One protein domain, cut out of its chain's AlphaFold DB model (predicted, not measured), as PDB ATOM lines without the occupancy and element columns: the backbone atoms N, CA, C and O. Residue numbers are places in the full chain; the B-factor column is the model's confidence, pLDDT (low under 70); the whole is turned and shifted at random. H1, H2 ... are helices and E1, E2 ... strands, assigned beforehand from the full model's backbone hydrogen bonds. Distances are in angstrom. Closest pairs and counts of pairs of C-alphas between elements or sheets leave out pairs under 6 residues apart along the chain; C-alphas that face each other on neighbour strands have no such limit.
ATOM      1  N   THR A  84     161.740 133.227 148.319       68.44
ATOM      2  CA  THR A  84     163.038 133.916 148.267       68.44
ATOM      3  C   THR A  84     164.181 133.019 147.841       68.44
ATOM      4  O   THR A  84     165.243 133.531 147.522       68.44
ATOM      5  N   ILE A  85     164.007 131.696 147.904       77.81
ATOM      6  CA  ILE A  85     165.073 130.727 147.654       77.81
ATOM      7  C   ILE A  85     164.528 129.571 146.816       77.81
ATOM      8  O   ILE A  85     163.522 128.949 147.173       77.81
ATOM      9  N   LYS A  86     165.233 129.243 145.734       82.12
ATOM     10  CA  LYS A  86     165.047 128.011 144.953       82.12
ATOM     11  C   LYS A  86     166.296 127.153 145.054       82.12
ATOM     12  O   LYS A  86     167.393 127.687 145.055       82.12
ATOM     13  N   TYR A  87     166.119 125.842 145.141       84.81
ATOM     14  CA  TYR A  87     167.184 124.845 145.204       84.81
ATOM     15  C   TYR A  87     167.267 124.118 143.863       84.81
ATOM     16  O   TYR A  87     166.242 123.639 143.390       84.81
ATOM     17  N   PHE A  88     168.452 123.982 143.284       86.12
ATOM     18  CA  PHE A  88     168.648 123.303 142.004       86.12
ATOM     19  C   PHE A  88     169.473 122.030 142.165       86.12
ATOM     20  O   PHE A  88     170.216 121.841 143.137       86.12
ATOM     21  N   CYS A  89     169.309 121.122 141.212       86.81
ATOM     22  CA  CYS A  89     170.118 119.926 141.119       86.81
ATOM     23  C   CYS A  89     171.556 120.288 140.689       86.81
ATOM     24  O   CYS A  89     171.720 121.037 139.725       86.81
ATOM     25  N   PRO A  90     172.598 119.771 141.369       81.38
ATOM     26  CA  PRO A  90     173.993 120.011 140.996       81.38
ATOM     27  C   PRO A  90     174.421 119.293 139.705       81.38
ATOM     28  O   PRO A  90     175.485 119.588 139.175       81.38
ATOM     29  N   TYR A  91     173.633 118.344 139.195       80.62
ATOM     30  CA  TYR A  91     173.958 117.614 137.969       80.62
ATOM     31  C   TYR A  91     173.488 118.391 136.737       80.62
ATOM     32  O   TYR A  91     172.290 118.478 136.499       80.62
ATOM     33  N   GLU A  92     174.412 118.883 135.912       73.69
ATOM     34  CA  GLU A  92     174.131 119.740 134.741       73.69
ATOM     35  C   GLU A  92     173.139 119.142 133.729       73.69
ATOM     36  O   GLU A  92     172.370 119.857 133.096       73.69
ATOM     37  N   LYS A  93     173.134 117.814 133.579       78.81
ATOM     38  CA  LYS A  93     172.230 117.102 132.657       78.81
ATOM     39  C   LYS A  93     170.874 116.763 133.284       78.81
ATOM     40  O   LYS A  93     170.056 116.101 132.649       78.81
ATOM     41  N   CYS A  94     170.639 117.156 134.534       83.94
ATOM     42  CA  CYS A  94     169.373 116.922 135.208       83.94
ATOM     43  C   CYS A  94     168.342 117.980 134.808       83.94
ATOM     44  O   CYS A  94     168.661 119.164 134.703       83.94
ATOM     45  N   ARG A  95     167.083 117.561 134.643       83.31
ATOM     46  CA  ARG A  95     165.959 118.461 134.350       83.31
ATOM     47  C   ARG A  95     165.786 119.552 135.409       83.31
ATOM     48  O   ARG A  95     165.443 120.676 135.068       83.31
ATOM     49  N   ASP A  96     166.035 119.212 136.670       83.62
ATOM     50  CA  ASP A  96     165.886 120.119 137.813       83.62
ATOM     51  C   ASP A  96     167.184 120.890 138.127       83.62
ATOM     52  O   ASP A  96     167.345 121.471 139.206       83.62
ATOM     53  N   SER A  97     168.157 120.854 137.211       80.62
ATOM     54  CA  SER A  97     169.367 121.671 137.288       80.62
ATOM     55  C   SER A  97     169.091 123.111 136.857       80.62
ATOM     56  O   SER A  97     168.019 123.443 136.351       80.62
ATOM     57  N   MET A  98     170.071 123.988 137.069       73.44
ATOM     58  CA  MET A  98     169.992 125.391 136.651       73.44
ATOM     59  C   MET A  98     170.036 125.562 135.113       73.44
ATOM     60  O   MET A  98     169.811 126.662 134.626       73.44
ATOM     61  N   GLY A  99     170.260 124.482 134.347       65.88
ATOM     62  CA  GLY A  99     170.504 124.530 132.903       65.88
ATOM     63  C   GLY A  99     171.939 124.965 132.563       65.88
ATOM     64  O   GLY A  99     172.706 125.324 133.461       65.88
ATOM     65  N   PRO A 100     172.348 124.903 131.282       59.66
ATOM     66  CA  PRO A 100     173.642 125.421 130.860       59.66
ATOM     67  C   PRO A 100     173.664 126.950 130.981       59.66
ATOM     68  O   PRO A 100     172.811 127.634 130.422       59.66
ATOM     69  N   LEU A 101     174.669 127.490 131.675       56.44
ATOM     70  CA  LEU A 101     174.974 128.920 131.661       56.44
ATOM     71  C   LEU A 101     175.578 129.273 130.290       56.44
ATOM     72  O   LEU A 101     176.800 129.289 130.134       56.44
ATOM     73  N   SER A 102     174.764 129.497 129.258       46.16
ATOM     74  CA  SER A 102     175.283 130.046 128.000       46.16
ATOM     75  C   SER A 102     175.617 131.525 128.200       46.16
ATOM     76  O   SER A 102     174.762 132.297 128.614       46.16
ATOM     77  N   ASN A 103     176.858 131.918 127.903       49.03
ATOM     78  CA  ASN A 103     177.342 133.307 127.943       49.03
ATOM     79  C   ASN A 103     177.274 134.011 129.314       49.03
ATOM     80  O   ASN A 103     177.279 135.233 129.371       49.03
ATOM     81  N   GLY A 104     177.240 133.266 130.423       53.00
ATOM     82  CA  GLY A 104     177.182 133.867 131.765       53.00
ATOM     83  C   GLY A 104     175.832 134.505 132.115       53.00
ATOM     84  O   GLY A 104     175.663 134.972 133.237       53.00
ATOM     85  N   GLU A 105     174.860 134.456 131.204       53.47
ATOM     86  CA  GLU A 105     173.484 134.854 131.456       53.47
ATOM     87  C   GLU A 105     172.651 133.618 131.784       53.47
ATOM     88  O   GLU A 105     172.700 132.580 131.118       53.47
ATOM     89  N   ILE A 106     171.901 133.718 132.877       54.88
ATOM     90  CA  ILE A 106     170.982 132.677 133.311       54.88
ATOM     91  C   ILE A 106     169.802 132.726 132.350       54.88
ATOM     92  O   ILE A 106     168.895 133.533 132.522       54.88
ATOM     93  N   LEU A 107     169.821 131.867 131.330       47.34
ATOM     94  CA  LEU A 107     168.726 131.688 130.374       47.34
ATOM     95  C   LEU A 107     167.573 130.914 131.040       47.34
ATOM     96  O   LEU A 107     167.180 129.824 130.634       47.34
ATOM     97  N   GLY A 108     167.057 131.467 132.134       47.31
ATOM     98  CA  GLY A 108     165.722 131.167 132.611       47.31
ATOM     99  C   GLY A 108     164.776 132.119 131.900       47.31
ATOM    100  O   GLY A 108     164.964 133.329 131.983       47.31
ATOM    101  N   SER A 109     163.745 131.594 131.232       49.78
ATOM    102  CA  SER A 109     162.531 132.387 131.018       49.78
ATOM    103  C   SER A 109     162.126 133.053 132.335       49.78
ATOM    104  O   SER A 109     162.471 132.554 133.411       49.78
ATOM    105  N   ASP A 110     161.364 134.138 132.249       50.53
ATOM    106  CA  ASP A 110     160.911 134.975 133.373       50.53
ATOM    107  C   ASP A 110     160.387 134.161 134.585       50.53
ATOM    108  O   ASP A 110     160.478 134.571 135.744       50.53
ATOM    109  N   ASP A 111     159.961 132.922 134.337       53.56
ATOM    110  CA  ASP A 111     159.747 131.864 135.312       53.56
ATOM    111  C   ASP A 111     160.978 130.952 135.506       53.56
ATOM    112  O   ASP A 111     161.168 129.972 134.786       53.56
ATOM    113  N   TRP A 112     161.777 131.175 136.559       58.09
ATOM    114  CA  TRP A 112     162.819 130.246 137.051       58.09
ATOM    115  C   TRP A 112     162.205 128.892 137.514       58.09
ATOM    116  O   TRP A 112     162.118 128.604 138.716       58.09
ATOM    117  N   GLY A 113     161.672 128.098 136.584       60.16
ATOM    118  CA  GLY A 113     160.621 127.093 136.786       60.16
ATOM    119  C   GLY A 113     161.081 125.681 137.146       60.16
ATOM    120  O   GLY A 113     160.250 124.870 137.545       60.16
ATOM    121  N   ASN A 114     162.384 125.402 137.085       70.81
ATOM    122  CA  ASN A 114     162.931 124.052 137.302       70.81
ATOM    123  C   ASN A 114     163.543 123.845 138.701       70.81
ATOM    124  O   ASN A 114     164.005 122.761 139.034       70.81
ATOM    125  N   GLY A 115     163.540 124.879 139.549       78.00
ATOM    126  CA  GLY A 115     164.090 124.811 140.902       78.00
ATOM    127  C   GLY A 115     163.078 124.345 141.952       78.00
ATOM    128  O   GLY A 115     161.907 124.739 141.965       78.00
ATOM    129  N   PHE A 116     163.540 123.573 142.933       85.75
ATOM    130  CA  PHE A 116     162.739 123.184 144.085       85.75
ATOM    131  C   PHE A 116     162.534 124.369 145.028       85.75
ATOM    132  O   PHE A 116     163.475 124.973 145.528       85.75
ATOM    133  N   LYS A 117     161.281 124.637 145.393       83.38
ATOM    134  CA  LYS A 117     160.908 125.678 146.375       83.38
ATOM    135  C   LYS A 117     161.284 125.315 147.819       83.38
ATOM    136  O   LYS A 117     161.134 126.120 148.734       83.38
ATOM    137  N   ARG A 118     161.660 124.053 148.063       83.62
ATOM    138  CA  ARG A 118     161.949 123.496 149.390       83.62
ATOM    139  C   ARG A 118     163.085 122.487 149.330       83.62
ATOM    140  O   ARG A 118     163.084 121.591 148.488       83.62
ATOM    141  N   LYS A 119     163.954 122.551 150.337       85.62
ATOM    142  CA  LYS A 119     165.092 121.643 150.515       85.62
ATOM    143  C   LYS A 119     164.699 120.169 150.631       85.62
ATOM    144  O   LYS A 119     165.421 119.301 150.159       85.62
ATOM    145  N   ASP A 120     163.551 119.880 151.244       87.94
ATOM    146  CA  ASP A 120     163.076 118.501 151.419       87.94
ATOM    147  C   ASP A 120     162.803 117.817 150.072       87.94
ATOM    148  O   ASP A 120     163.091 116.634 149.909       87.94
ATOM    149  N   HIS A 121     162.265 118.567 149.103       89.56
ATOM    150  CA  HIS A 121     161.956 118.043 147.773       89.56
ATOM    151  C   HIS A 121     163.241 117.821 146.977       89.56
ATOM    152  O   HIS A 121     163.413 116.758 146.395       89.56
ATOM    153  N   TRP A 122     164.174 118.772 147.055       88.94
ATOM    154  CA  TRP A 122     165.516 118.636 146.487       88.94
ATOM    155  C   TRP A 122     166.254 117.403 147.031       88.94
ATOM    156  O   TRP A 122     166.790 116.605 146.270       88.94
ATOM    157  N   ARG A 123     166.214 117.178 148.350       90.06
ATOM    158  CA  ARG A 123     166.823 115.994 148.972       90.06
ATOM    159  C   ARG A 123     166.220 114.699 148.433       90.06
ATOM    160  O   ARG A 123     166.955 113.757 148.161       90.06
ATOM    161  N   LYS A 124     164.891 114.645 148.341       91.50
ATOM    162  CA  LYS A 124     164.171 113.470 147.849       91.50
ATOM    163  C   LYS A 124     164.533 113.182 146.389       91.50
ATOM    164  O   LYS A 124     164.873 112.051 146.076       91.50
ATOM    165  N   HIS A 125     164.563 114.217 145.555       91.50
ATOM    166  CA  HIS A 125     165.005 114.132 144.167       91.50
ATOM    167  C   HIS A 125     166.410 113.519 144.045       91.50
ATOM    168  O   HIS A 125     166.600 112.563 143.306       91.50
ATOM    169  N   LEU A 126     167.381 113.987 144.834       89.62
ATOM    170  CA  LEU A 126     168.737 113.426 144.815       89.62
ATOM    171  C   LEU A 126     168.794 111.942 145.209       89.62
ATOM    172  O   LEU A 126     169.614 111.190 144.686       89.62
ATOM    173  N   GLN A 127     167.930 111.509 146.125       90.75
ATOM    174  CA  GLN A 127     167.874 110.111 146.555       90.75
ATOM    175  C   GLN A 127     167.183 109.208 145.529       90.75
ATOM    176  O   GLN A 127     167.603 108.070 145.352       90.75
ATOM    177  N   GLU A 128     166.135 109.695 144.864       92.00
ATOM    178  CA  GLU A 128     165.329 108.895 143.933       92.00
ATOM    179  C   GLU A 128     165.904 108.909 142.511       92.00
ATOM    180  O   GLU A 128     166.150 107.846 141.943       92.00
ATOM    181  N   GLU A 129     166.201 110.091 141.970       90.25
ATOM    182  CA  GLU A 129     166.655 110.267 140.584       90.25
ATOM    183  C   GLU A 129     168.159 110.023 140.436       90.25
ATOM    184  O   GLU A 129     168.607 109.384 139.485       90.25
ATOM    185  N   HIS A 130     168.953 110.472 141.412       87.19
ATOM    186  CA  HIS A 130     170.414 110.321 141.384       87.19
ATOM    187  C   HIS A 130     170.927 109.166 142.244       87.19
ATOM    188  O   HIS A 130     172.136 108.950 142.321       87.19
ATOM    189  N   ARG A 131     170.020 108.409 142.882       90.31
ATOM    190  CA  ARG A 131     170.343 107.259 143.746       90.31
ATOM    191  C   ARG A 131     171.408 107.575 144.799       90.31
ATOM    192  O   ARG A 131     172.161 106.695 145.214       90.31
ATOM    193  N   LEU A 132     171.481 108.833 145.233       87.81
ATOM    194  CA  LEU A 132     172.448 109.252 146.235       87.81
ATOM    195  C   LEU A 132     172.041 108.727 147.606       87.81
ATOM    196  O   LEU A 132     170.867 108.744 147.987       87.81
ATOM    197  N   SER A 133     173.035 108.295 148.379       89.88
ATOM    198  CA  SER A 133     172.791 107.864 149.749       89.88
ATOM    199  C   SER A 133     172.330 109.045 150.608       89.88
ATOM    200  O   SER A 133     172.666 110.209 150.363       89.88
ATOM    201  N   ARG A 134     171.570 108.756 151.670       87.38
ATOM    202  CA  ARG A 134     171.136 109.782 152.627       87.38
ATOM    203  C   ARG A 134     172.321 110.540 153.238       87.38
ATOM    204  O   ARG A 134     172.178 111.726 153.533       87.38
ATOM    205  N   GLU A 135     173.443 109.857 153.437       88.25
ATOM    206  CA  GLU A 135     174.681 110.411 153.989       88.25
ATOM    207  C   GLU A 135     175.324 111.361 152.984       88.25
ATOM    208  O   GLU A 135     175.504 112.532 153.306       88.25
ATOM    209  N   THR A 136     175.488 110.922 151.734       84.56
ATOM    210  CA  THR A 136     176.028 111.737 150.636       84.56
ATOM    211  C   THR A 136     175.194 112.997 150.400       84.56
ATOM    212  O   THR A 136     175.736 114.092 150.298       84.56
ATOM    213  N   VAL A 137     173.858 112.906 150.393       84.50
ATOM    214  CA  VAL A 137     173.002 114.105 150.277       84.50
ATOM    215  C   VAL A 137     173.111 115.005 151.518       84.50
ATOM    216  O   VAL A 137     172.994 116.228 151.425       84.50
ATOM    217  N   GLY A 138     173.332 114.414 152.694       84.06
ATOM    218  CA  GLY A 138     173.591 115.142 153.934       84.06
ATOM    219  C   GLY A 138     174.924 115.891 153.920       84.06
ATOM    220  O   GLY A 138     174.984 117.015 154.415       84.06
ATOM    221  N   GLU A 139     175.960 115.301 153.330       83.00
ATOM    222  CA  GLU A 139     177.274 115.908 153.109       83.00
ATOM    223  C   GLU A 139     177.213 117.001 152.050       83.00
ATOM    224  O   GLU A 139     177.710 118.089 152.303       83.00
ATOM    225  N   LEU A 140     176.513 116.792 150.932       76.44
ATOM    226  CA  LEU A 140     176.260 117.847 149.938       76.44
ATOM    227  C   LEU A 140     175.540 119.051 150.553       76.44
ATOM    228  O   LEU A 140     175.760 120.187 150.161       76.44
ATOM    229  N   GLN A 141     174.693 118.818 151.553       74.69
ATOM    230  CA  GLN A 141     174.054 119.890 152.304       74.69
ATOM    231  C   GLN A 141     175.029 120.657 153.228       74.69
ATOM    232  O   GLN A 141     174.712 121.792 153.591       74.69
ATOM    233  N   LYS A 142     176.137 120.045 153.660       77.12
ATOM    234  CA  LYS A 142     177.076 120.595 154.655       77.12
ATOM    235  C   LYS A 142     178.381 121.127 154.049       77.12
ATOM    236  O   LYS A 142     178.842 122.170 154.488       77.12
ATOM    237  N   ASN A 143     178.957 120.405 153.088       62.44
ATOM    238  CA  ASN A 143     180.359 120.518 152.674       62.44
ATOM    239  C   ASN A 143     180.551 121.026 151.239       62.44
ATOM    240  O   ASN A 143     181.626 121.515 150.920       62.44
ATOM    241  N   VAL A 144     179.537 120.950 150.376       51.12
ATOM    242  CA  VAL A 144     179.579 121.616 149.067       51.12
ATOM    243  C   VAL A 144     178.729 122.863 149.206       51.12
ATOM    244  O   VAL A 144     177.551 122.756 149.535       51.12
ATOM    245  N   ALA A 145     179.356 124.032 149.088       54.84
ATOM    246  CA  ALA A 145     178.817 125.335 149.457       54.84
ATOM    247  C   ALA A 145     177.389 125.588 148.954       54.84
ATOM    248  O   ALA A 145     177.190 126.126 147.877       54.84
ATOM    249  N   MET A 146     176.421 125.221 149.797       54.53
ATOM    250  CA  MET A 146     174.983 125.205 149.551       54.53
ATOM    251  C   MET A 146     174.556 124.478 148.251       54.53
ATOM    252  O   MET A 146     175.248 124.468 147.239       54.53
ATOM    253  N   PRO A 147     173.372 123.837 148.227       60.50
ATOM    254  CA  PRO A 147     172.743 123.504 146.946       60.50
ATOM    255  C   PRO A 147     172.798 124.741 146.034       60.50
ATOM    256  O   PRO A 147     172.559 125.832 146.565       60.50
ATOM    257  N   PRO A 148     173.081 124.606 144.720       61.56
ATOM    258  CA  PRO A 148     172.999 125.737 143.808       61.56
ATOM    259  C   PRO A 148     171.638 126.381 144.039       61.56
ATOM    260  O   PRO A 148     170.601 125.721 143.915       61.56
ATOM    261  N   THR A 149     171.648 127.604 144.554       67.00
ATOM    262  CA  THR A 149     170.440 128.260 145.041       67.00
ATOM    263  C   THR A 149     170.293 129.579 144.334       67.00
ATOM    264  O   THR A 149     171.258 130.313 144.185       67.00
ATOM    265  N   ALA A 150     169.085 129.886 143.886       64.19
ATOM    266  CA  ALA A 150     168.771 131.238 143.453       64.19
ATOM    267  C   ALA A 150     168.123 131.954 144.630       64.19
ATOM    268  O   ALA A 150     167.179 131.412 145.214       64.19
ATOM    269  N   VAL A 151     168.639 133.127 144.986       70.12
ATOM    270  CA  VAL A 151     168.083 133.993 146.026       70.12
ATOM    271  C   VAL A 151     167.519 135.246 145.371       70.12
ATOM    272  O   VAL A 151     168.238 135.928 144.651       70.12
ATOM    273  N   LEU A 152     166.252 135.558 145.627       58.47
ATOM    274  CA  LEU A 152     165.634 136.800 145.160       58.47
ATOM    275  C   LEU A 152     166.014 137.952 146.105       58.47
ATOM    276  O   LEU A 152     165.684 137.895 147.295       58.47
ATOM    277  N   ARG A 153     166.701 138.977 145.589       63.47
ATOM    278  CA  ARG A 153     166.999 140.245 146.277       63.47
ATOM    279  C   ARG A 153     166.687 141.404 145.337       63.47
ATOM    280  O   ARG A 153     167.120 141.367 144.195       63.47
ATOM    281  N   ASP A 154     165.925 142.384 145.817       69.25
ATOM    282  CA  ASP A 154     165.593 143.603 145.062       69.25
ATOM    283  C   ASP A 154     165.038 143.310 143.654       69.25
ATOM    284  O   ASP A 154     165.449 143.900 142.665       69.25
ATOM    285  N   GLU A 155     164.137 142.321 143.576       65.00
ATOM    286  CA  GLU A 155     163.515 141.820 142.334       65.00
ATOM    287  C   GLU A 155     164.472 141.143 141.332       65.00
ATOM    288  O   GLU A 155     164.032 140.633 140.303       65.00
ATOM    289  N   VAL A 156     165.755 141.003 141.680       64.75
ATOM    290  CA  VAL A 156     166.767 140.281 140.902       64.75
ATOM    291  C   VAL A 156     167.071 138.924 141.540       64.75
ATOM    292  O   VAL A 156     167.347 138.796 142.736       64.75
ATOM    293  N   TRP A 157     167.029 137.863 140.736       64.75
ATOM    294  CA  TRP A 157     167.442 136.531 141.171       64.75
ATOM    295  C   TRP A 157     168.958 136.377 141.060       64.75
ATOM    296  O   TRP A 157     169.522 136.377 139.970       64.75
ATOM    297  N   LEU A 158     169.614 136.181 142.199       62.66
ATOM    298  CA  LEU A 158     171.053 135.970 142.290       62.66
ATOM    299  C   LEU A 158     171.346 134.480 142.451       62.66
ATOM    300  O   LEU A 158     170.907 133.855 143.423       62.66
ATOM    301  N   ALA A 159     172.101 133.902 141.516       60.84
ATOM    302  CA  ALA A 159     172.624 132.552 141.670       60.84
ATOM    303  C   ALA A 159     173.741 132.552 142.721       60.84
ATOM    304  O   ALA A 159     174.824 133.092 142.516       60.84
ATOM    305  N   VAL A 160     173.481 131.912 143.854       63.59
ATOM    306  CA  VAL A 160     174.496 131.540 144.832       63.59
ATOM    307  C   VAL A 160     175.034 130.184 144.391       63.59
ATOM    308  O   VAL A 160     174.476 129.128 144.709       63.59
ATOM    309  N   LEU A 161     176.077 130.238 143.563       53.44
ATOM    310  CA  LEU A 161     176.842 129.069 143.151       53.44
ATOM    311  C   LEU A 161     177.932 128.771 144.196       53.44
ATOM    312  O   LEU A 161     178.523 129.707 144.741       53.44
TER     313      LEU A 161
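Overview. This is residues 84 to 161 of the 226 residues of a protein of Mollisia scopiformis (UniProt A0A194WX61). Little of this domain is regular structure: a small three-stranded sheet at one end, two short helices packed together at the other, and a long loop, residues 88 to 118, making much of the rest. The 78 printed residues include, in chain order, E1, H1, H2, E2 and E3; the antiparallel sheet runs E1, E2, E3. The class is mixed, with 30 residues in named elements; the whole is compact, radius of gyration of the C-alphas 12.4 A, spanning 34 by 24 by 18 A.

Along the chain. E1 is residues 85 to 87, from C-alpha 85 at (165.073, 130.727, 147.654). H1 is residues 119 to 128, 14.3 A; H2, residues 134 to 140, 9.9 A. E2 is residues 149 to 153, 12.5 A; E3, residues 156 to 160, 12.3 A, ends at (174.496, 131.540, 144.832).

Arrangement. N 86 and O 150 of E1 and E2 are 3.0 A apart; in the hairpin E2 and E3, N 151 and O 158 are 2.8 A apart. H1 only grazes the sheet, with residues 119 to 123. H1 and H2 touch, C-alphas of Arg 123 and Val 137 closest at 6.6 A, at a steep tilt of 59 degrees, opposite ways. In both helices every O i to N i+4 pair is within hydrogen-bond range. H2 is not on the sheet.

Size, cuts and confidence. The farthest C-alphas, Ser 133 and Asp 154, are 36.8 A apart. The printed part has no cut; the link E1 to H1 is long. pLDDT is under 70 at 34 residues, among them 99 to 113.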